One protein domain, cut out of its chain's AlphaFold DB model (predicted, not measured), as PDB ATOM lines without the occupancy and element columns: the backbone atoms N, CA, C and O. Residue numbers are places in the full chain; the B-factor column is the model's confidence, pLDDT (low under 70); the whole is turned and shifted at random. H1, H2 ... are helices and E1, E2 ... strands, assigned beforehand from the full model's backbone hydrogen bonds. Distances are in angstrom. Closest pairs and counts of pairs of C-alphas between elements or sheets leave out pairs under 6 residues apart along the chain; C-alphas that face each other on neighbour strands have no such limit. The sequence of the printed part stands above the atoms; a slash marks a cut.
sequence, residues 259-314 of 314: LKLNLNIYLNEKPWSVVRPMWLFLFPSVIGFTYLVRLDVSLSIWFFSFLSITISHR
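AT A GLANCE: This is residues 259 to 314 of the 314 residues of an uncharacterized protein of Candidatus Poribacteria bacterium (UniProt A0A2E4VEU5). This is a loose, open frame around an empty middle: a short two-strand ribbon, E1 and E2, makes one side, and the long helix H3 makes the opposite side. The short helices H1 and H2 lie at the two ends of the frame, between the ribbon and H3. The printed part has 56 residues, with two named strands and three named helices in the order E1, H1, E2, H2, H3; the sheet, E1 - E2, is antiparallel and the class is mostly helix. The whole is loose, with a radius of gyration of the C-alphas of 13.2 A and spans of 35 by 24 by 14 A.

HOW THE PARTS SIT: Start with E1, residues 260 to 262, and look across to its antiparallel neighbour E2, residues 279 to 281, at 161 degrees between directions. There N 261 and O 280 are within hydrogen-bond range at 2.8 A, and N 280 and O 261 at 2.9 A. Next find H1, residues 272 to 275, which only just touches H3, residues 295 to 312, with 3 pairs of C-alphas within 8 A. H3 touches H1 with residues 309 to 310 alone; the closest C-alphas of the two, those of Val 275 and Thr 310, are 6.1 A apart. After E2 comes H2, residues 284 to 290, close to H3 but not clearly touching: their closest C-alphas, of Thr 290 and Ser 298, are 7.2 A apart. Their lines are about perpendicular, only just, at 71 degrees. E1 and E2 are both apart from H3. In H2 and H3 every O i to N i+4 pair is within hydrogen-bond range; H1 is too short for one.

IN THESE COORDINATES: Find C-alpha 260 at (-2.453, -0.856, 16.573), where E1 begins. H2 is 10.0 A long. H3 runs 25.9 A from C-alpha 295 at (-15.783, -14.456, 1.378) to C-alpha 312 at (-24.528, 5.703, 15.021).

THE WHOLE: The two C-alphas farthest apart, of Glu 269 and Leu 292, are 35.8 A apart. The printed part has no cut and no long link. Look for low confidence at residues 313 to 314, under 70.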
ATOM      1  N   LEU A 259       1.108  -2.976  15.967       90.94
ATOM      2  CA  LEU A 259      -0.096  -3.783  15.701       90.94
ATOM      3  C   LEU A 259      -1.403  -3.001  15.886       90.94
ATOM      4  O   LEU A 259      -2.474  -3.501  15.555       90.94
ATOM      5  N   LYS A 260      -1.324  -1.773  16.403       91.62
ATOM      6  CA  LYS A 260      -2.453  -0.856  16.573       91.62
ATOM      7  C   LYS A 260      -2.136   0.440  15.841       91.62
ATOM      8  O   LYS A 260      -1.282   1.209  16.275       91.62
ATOM      9  N   LEU A 261      -2.830   0.673  14.735       91.81
ATOM     10  CA  LEU A 261      -2.624   1.835  13.880       91.81
ATOM     11  C   LEU A 261      -3.790   2.809  14.047       91.81
ATOM     12  O   LEU A 261      -4.957   2.433  13.916       91.81
ATOM     13  N   ASN A 262      -3.471   4.065  14.352       92.12
ATOM     14  CA  ASN A 262      -4.457   5.134  14.438       92.12
ATOM     15  C   ASN A 262      -4.732   5.681  13.036       92.12
ATOM     16  O   ASN A 262      -3.876   6.362  12.468       92.12
ATOM     17  N   LEU A 263      -5.914   5.408  12.482       90.94
ATOM     18  CA  LEU A 263      -6.281   5.916  11.161       90.94
ATOM     19  C   LEU A 263      -6.873   7.325  11.214       90.94
ATOM     20  O   LEU A 263      -7.003   7.956  10.168       90.94
ATOM     21  N   ASN A 264      -7.172   7.862  12.405       90.38
ATOM     22  CA  ASN A 264      -7.781   9.186  12.544       90.38
ATOM     23  C   ASN A 264      -6.994  10.247  11.791       90.38
ATOM     24  O   ASN A 264      -7.604  11.060  11.112       90.38
ATOM     25  N   ILE A 265      -5.661  10.204  11.840       90.12
ATOM     26  CA  ILE A 265      -4.792  11.202  11.204       90.12
ATOM     27  C   ILE A 265      -5.024  11.351   9.692       90.12
ATOM     28  O   ILE A 265      -4.776  12.425   9.153       90.12
ATOM     29  N   TYR A 266      -5.556  10.320   9.025       91.25
ATOM     30  CA  TYR A 266      -5.827  10.322   7.585       91.25
ATOM     31  C   TYR A 266      -7.270  10.720   7.230       91.25
ATOM     32  O   TYR A 266      -7.557  11.029   6.081       91.25
ATOM     33  N   LEU A 267      -8.192  10.741   8.199       90.88
ATOM     34  CA  LEU A 267      -9.640  10.852   7.956       90.88
ATOM     35  C   LEU A 267     -10.200  12.259   8.255       90.88
ATOM     36  O   LEU A 267     -11.211  12.373   8.940       90.88
ATOM     37  N   ASN A 268      -9.516  13.341   7.853       89.94
ATOM     38  CA  ASN A 268      -9.831  14.715   8.312       89.94
ATOM     39  C   ASN A 268     -11.069  15.346   7.673       89.94
ATOM     40  O   ASN A 268     -11.703  16.196   8.296       89.94
ATOM     41  N   GLU A 269     -11.434  14.921   6.472       89.81
ATOM     42  CA  GLU A 269     -12.488  15.558   5.685       89.81
ATOM     43  C   GLU A 269     -13.774  14.727   5.678       89.81
ATOM     44  O   GLU A 269     -13.749  13.503   5.818       89.81
ATOM     45  N   LYS A 270     -14.925  15.385   5.502       87.19
ATOM     46  CA  LYS A 270     -16.200  14.684   5.296       87.19
ATOM     47  C   LYS A 270     -16.155  13.928   3.953       87.19
ATOM     48  O   LYS A 270     -15.640  14.477   2.986       87.19
ATOM     49  N   PRO A 271     -16.706  12.703   3.857       82.50
ATOM     50  CA  PRO A 271     -17.502  12.006   4.876       82.50
ATOM     51  C   PRO A 271     -16.673  11.232   5.919       82.50
ATOM     52  O   PRO A 271     -17.221  10.785   6.922       82.50
ATOM     53  N   TRP A 272     -15.365  11.084   5.717       86.25
ATOM     54  CA  TRP A 272     -14.478  10.233   6.519       86.25
ATOM     55  C   TRP A 272     -14.275  10.707   7.960       86.25
ATOM     56  O   TRP A 272     -14.049   9.896   8.855       86.25
ATOM     57  N   SER A 273     -14.425  12.003   8.221       87.44
ATOM     58  CA  SER A 273     -14.350  12.548   9.578       87.44
ATOM     59  C   SER A 273     -15.426  11.990  10.519       87.44
ATOM     60  O   SER A 273     -15.248  12.050  11.732       87.44
ATOM     61  N   VAL A 274     -16.529  11.458   9.974       85.56
ATOM     62  CA  VAL A 274     -17.672  10.923  10.737       85.56
ATOM     63  C   VAL A 274     -17.383   9.536  11.315       85.56
ATOM     64  O   VAL A 274     -17.952   9.180  12.335       85.56
ATOM     65  N   VAL A 275     -16.477   8.757  10.716       85.25
ATOM     66  CA  VAL A 275     -16.163   7.392  11.189       85.25
ATOM     67  C   VAL A 275     -15.080   7.358  12.275       85.25
ATOM     68  O   VAL A 275     -14.531   6.304  12.589       85.25
ATOM     69  N   ARG A 276     -14.725   8.519  12.835       86.44
ATOM     70  CA  ARG A 276     -13.724   8.638  13.897       86.44
ATOM     71  C   ARG A 276     -14.351   8.368  15.274       86.44
ATOM     72  O   ARG A 276     -15.438   8.872  15.532       86.44
ATOM     73  N   PRO A 277     -13.627   7.717  16.204       87.38
ATOM     74  CA  PRO A 277     -12.260   7.224  16.063       87.38
ATOM     75  C   PRO A 277     -12.181   5.884  15.309       87.38
ATOM     76  O   PRO A 277     -12.878   4.935  15.648       87.38
ATOM     77  N   MET A 278     -11.254   5.779  14.353       87.06
ATOM     78  CA  MET A 278     -10.978   4.556  13.603       87.06
ATOM     79  C   MET A 278      -9.576   4.029  13.922       87.06
ATOM     80  O   MET A 278      -8.557   4.664  13.636       87.06
ATOM     81  N   TRP A 279      -9.536   2.831  14.497       89.31
ATOM     82  CA  TRP A 279      -8.309   2.104  14.805       89.31
ATOM     83  C   TRP A 279      -8.245   0.831  13.974       89.31
ATOM     84  O   TRP A 279      -9.215   0.078  13.915       89.31
ATOM     85  N   LEU A 280      -7.089   0.573  13.368       88.62
ATOM     86  CA  LEU A 280      -6.807  -0.696  12.712       88.62
ATOM     87  C   LEU A 280      -5.968  -1.562  13.650       88.62
ATOM     88  O   LEU A 280      -4.858  -1.186  14.029       88.62
ATOM     89  N   PHE A 281      -6.507  -2.722  14.007       89.00
ATOM     90  CA  PHE A 281      -5.814  -3.720  14.810       89.00
ATOM     91  C   PHE A 281      -5.365  -4.874  13.917       89.00
ATOM     92  O   PHE A 281      -6.181  -5.526  13.265       89.00
ATOM     93  N   LEU A 282      -4.060  -5.124  13.888       89.19
ATOM     94  CA  LEU A 282      -3.455  -6.227  13.157       89.19
ATOM     95  C   LEU A 282      -3.296  -7.413  14.105       89.19
ATOM     96  O   LEU A 282      -2.404  -7.440  14.948       89.19
ATOM     97  N   PHE A 283      -4.167  -8.406  13.946       86.06
ATOM     98  CA  PHE A 283      -4.093  -9.669  14.671       86.06
ATOM     99  C   PHE A 283      -3.668 -10.782  13.705       86.06
ATOM    100  O   PHE A 283      -4.519 -11.280  12.965       86.06
ATOM    101  N   PRO A 284      -2.388 -11.205  13.692       85.81
ATOM    102  CA  PRO A 284      -1.917 -12.248  12.777       85.81
ATOM    103  C   PRO A 284      -2.735 -13.544  12.853       85.81
ATOM    104  O   PRO A 284      -3.003 -14.171  11.831       85.81
ATOM    105  N   SER A 285      -3.192 -13.910  14.055       80.94
ATOM    106  CA  SER A 285      -4.078 -15.056  14.270       80.94
ATOM    107  C   SER A 285      -5.421 -14.891  13.556       80.94
ATOM    108  O   SER A 285      -5.829 -15.789  12.825       80.94
ATOM    109  N   VAL A 286      -6.088 -13.742  13.713       82.06
ATOM    110  CA  VAL A 286      -7.371 -13.453  13.050       82.06
ATOM    111  C   VAL A 286      -7.199 -13.433  11.539       82.06
ATOM    112  O   VAL A 286      -8.022 -14.030  10.858       82.06
ATOM    113  N   ILE A 287      -6.111 -12.840  11.028       85.75
ATOM    114  CA  ILE A 287      -5.790 -12.835   9.592       85.75
ATOM    115  C   ILE A 287      -5.726 -14.272   9.054       85.75
ATOM    116  O   ILE A 287      -6.361 -14.576   8.041       85.75
ATOM    117  N   GLY A 288      -5.033 -15.170   9.767       82.44
ATOM    118  CA  GLY A 288      -4.988 -16.595   9.434       82.44
ATOM    119  C   GLY A 288      -6.370 -17.257   9.447       82.44
ATOM    120  O   GLY A 288      -6.714 -17.971   8.508       82.44
ATOM    121  N   PHE A 289      -7.198 -16.976  10.459       78.19
ATOM    122  CA  PHE A 289      -8.562 -17.513  10.534       78.19
ATOM    123  C   PHE A 289      -9.475 -17.009   9.425       78.19
ATOM    124  O   PHE A 289     -10.258 -17.792   8.897       78.19
ATOM    125  N   THR A 290      -9.378 -15.735   9.042       82.50
ATOM    126  CA  THR A 290     -10.204 -15.184   7.960       82.50
ATOM    127  C   THR A 290      -9.983 -15.884   6.627       82.50
ATOM    128  O   THR A 290     -10.904 -15.899   5.821       82.50
ATOM    129  N   TYR A 291      -8.830 -16.524   6.403       82.62
ATOM    130  CA  TYR A 291      -8.608 -17.332   5.199       82.62
ATOM    131  C   TYR A 291      -9.492 -18.591   5.147       82.62
ATOM    132  O   TYR A 291      -9.799 -19.091   4.070       82.62
ATOM    133  N   LEU A 292      -9.922 -19.094   6.308       81.75
ATOM    134  CA  LEU A 292     -10.848 -20.225   6.425       81.75
ATOM    135  C   LEU A 292     -12.321 -19.784   6.388       81.75
ATOM    136  O   LEU A 292     -13.220 -20.619   6.325       81.75
ATOM    137  N   VAL A 293     -12.586 -18.478   6.466       82.62
ATOM    138  CA  VAL A 293     -13.941 -17.922   6.445       82.62
ATOM    139  C   VAL A 293     -14.370 -17.691   4.998       82.62
ATOM    140  O   VAL A 293     -13.589 -17.257   4.155       82.62
ATOM    141  N   ARG A 294     -15.641 -17.975   4.695       84.31
ATOM    142  CA  ARG A 294     -16.202 -17.711   3.366       84.31
ATOM    143  C   ARG A 294     -16.226 -16.205   3.067       84.31
ATOM    144  O   ARG A 294     -16.533 -15.389   3.937       84.31
ATOM    145  N   LEU A 295     -15.944 -15.847   1.814       86.50
ATOM    146  CA  LEU A 295     -15.783 -14.456   1.378       86.50
ATOM    147  C   LEU A 295     -17.040 -13.595   1.599       86.50
ATOM    148  O   LEU A 295     -16.928 -12.426   1.957       86.50
ATOM    149  N   ASP A 296     -18.227 -14.175   1.417       88.12
ATOM    150  CA  ASP A 296     -19.526 -13.537   1.667       88.12
ATOM    151  C   ASP A 296     -19.690 -13.124   3.136       88.12
ATOM    152  O   ASP A 296     -20.140 -12.014   3.434       88.12
ATOM    153  N   VAL A 297     -19.255 -13.985   4.059       85.50
ATOM    154  CA  VAL A 297     -19.275 -13.711   5.499       85.50
ATOM    155  C   VAL A 297     -18.258 -12.626   5.851       85.50
ATOM    156  O   VAL A 297     -18.606 -11.670   6.545       85.50
ATOM    157  N   SER A 298     -17.027 -12.717   5.339       86.12
ATOM    158  CA  SER A 298     -15.995 -11.697   5.579       86.12
ATOM    159  C   SER A 298     -16.410 -10.317   5.059       86.12
ATOM    160  O   SER A 298     -16.254  -9.324   5.773       86.12
ATOM    161  N   LEU A 299     -16.989 -10.258   3.854       89.88
ATOM    162  CA  LEU A 299     -17.525  -9.024   3.280       89.88
ATOM    163  C   LEU A 299     -18.655  -8.461   4.145       89.88
ATOM    164  O   LEU A 299     -18.656  -7.266   4.431       89.88
ATOM    165  N   SER A 300     -19.581  -9.316   4.588       90.50
ATOM    166  CA  SER A 300     -20.708  -8.913   5.436       90.50
ATOM    167  C   SER A 300     -20.226  -8.301   6.750       90.50
ATOM    168  O   SER A 300     -20.664  -7.209   7.107       90.50
ATOM    169  N   ILE A 301     -19.284  -8.947   7.446       87.31
ATOM    170  CA  ILE A 301     -18.739  -8.439   8.714       87.31
ATOM    171  C   ILE A 301     -18.139  -7.047   8.516       87.31
ATOM    172  O   ILE A 301     -18.464  -6.129   9.269       87.31
ATOM    173  N   TRP A 302     -17.295  -6.873   7.497       85.81
ATOM    174  CA  TRP A 302     -16.666  -5.584   7.220       85.81
ATOM    175  C   TRP A 302     -17.698  -4.509   6.847       85.81
ATOM    176  O   TRP A 302     -17.705  -3.427   7.438       85.81
ATOM    177  N   PHE A 303     -18.608  -4.826   5.923       90.19
ATOM    178  CA  PHE A 303     -19.619  -3.897   5.422       90.19
ATOM    179  C   PHE A 303     -20.582  -3.446   6.523       90.19
ATOM    180  O   PHE A 303     -20.783  -2.247   6.714       90.19
ATOM    181  N   PHE A 304     -21.147  -4.385   7.289       90.50
ATOM    182  CA  PHE A 304     -22.092  -4.058   8.357       90.50
ATOM    183  C   PHE A 304     -21.418  -3.368   9.544       90.50
ATOM    184  O   PHE A 304     -22.031  -2.490  10.148       90.50
ATOM    185  N   SER A 305     -20.155  -3.690   9.847       85.56
ATOM    186  CA  SER A 305     -19.391  -2.954  10.867       85.56
ATOM    187  C   SER A 305     -19.205  -1.492  10.463       85.56
ATOM    188  O   SER A 305     -19.454  -0.593  11.265       85.56
ATOM    189  N   PHE A 306     -18.833  -1.242   9.205       84.06
ATOM    190  CA  PHE A 306     -18.679   0.117   8.689       84.06
ATOM    191  C   PHE A 306     -20.017   0.869   8.651       84.06
ATOM    192  O   PHE A 306     -20.103   2.010   9.105       84.06
ATOM    193  N   LEU A 307     -21.081   0.211   8.180       86.56
ATOM    194  CA  LEU A 307     -22.426   0.783   8.140       86.56
ATOM    195  C   LEU A 307     -22.919   1.168   9.544       86.56
ATOM    196  O   LEU A 307     -23.400   2.284   9.732       86.56
ATOM    197  N   SER A 308     -22.746   0.286  10.533       85.12
ATOM    198  CA  SER A 308     -23.121   0.537  11.932       85.12
ATOM    199  C   SER A 308     -22.472   1.811  12.482       85.12
ATOM    200  O   SER A 308     -23.164   2.679  13.018       85.12
ATOM    201  N   ILE A 309     -21.165   1.984  12.244       80.88
ATOM    202  CA  ILE A 309     -20.428   3.191  12.647       80.88
ATOM    203  C   ILE A 309     -21.059   4.430  12.002       80.88
ATOM    204  O   ILE A 309     -21.384   5.390  12.698       80.88
ATOM    205  N   THR A 310     -21.306   4.400  10.689       74.81
ATOM    206  CA  THR A 310     -21.872   5.562   9.981       74.81
ATOM    207  C   THR A 310     -23.291   5.931  10.418       74.81
ATOM    208  O   THR A 310     -23.636   7.111  10.388       74.81
ATOM    209  N   ILE A 311     -24.108   4.954  10.830       80.06
ATOM    210  CA  ILE A 311     -25.476   5.195  11.313       80.06
ATOM    211  C   ILE A 311     -25.457   5.775  12.729       80.06
ATOM    212  O   ILE A 311     -26.197   6.713  12.996       80.06
ATOM    213  N   SER A 312     -24.597   5.263  13.616       71.81
ATOM    214  CA  SER A 312     -24.528   5.703  15.021       71.81
ATOM    215  C   SER A 312     -24.134   7.176  15.218       71.81
ATOM    216  O   SER A 312     -24.360   7.733  16.287       71.81
ATOM    217  N   HIS A 313     -23.553   7.803  14.191       63.34
ATOM    218  CA  HIS A 313     -23.113   9.199  14.199       63.34
ATOM    219  C   HIS A 313     -24.079  10.171  13.486       63.34
ATOM    220  O   HIS A 313     -23.721  11.336  13.289       63.34
ATOM    221  N   ARG A 314     -25.274   9.715  13.084       54.66
ATOM    222  CA  ARG A 314     -26.394  10.587  12.686       54.66
ATOM    223  C   ARG A 314     -27.335  10.815  13.857       54.66
ATOM    224  O   ARG A 314     -27.800  11.968  13.971       54.66
TER     225      ARG A 314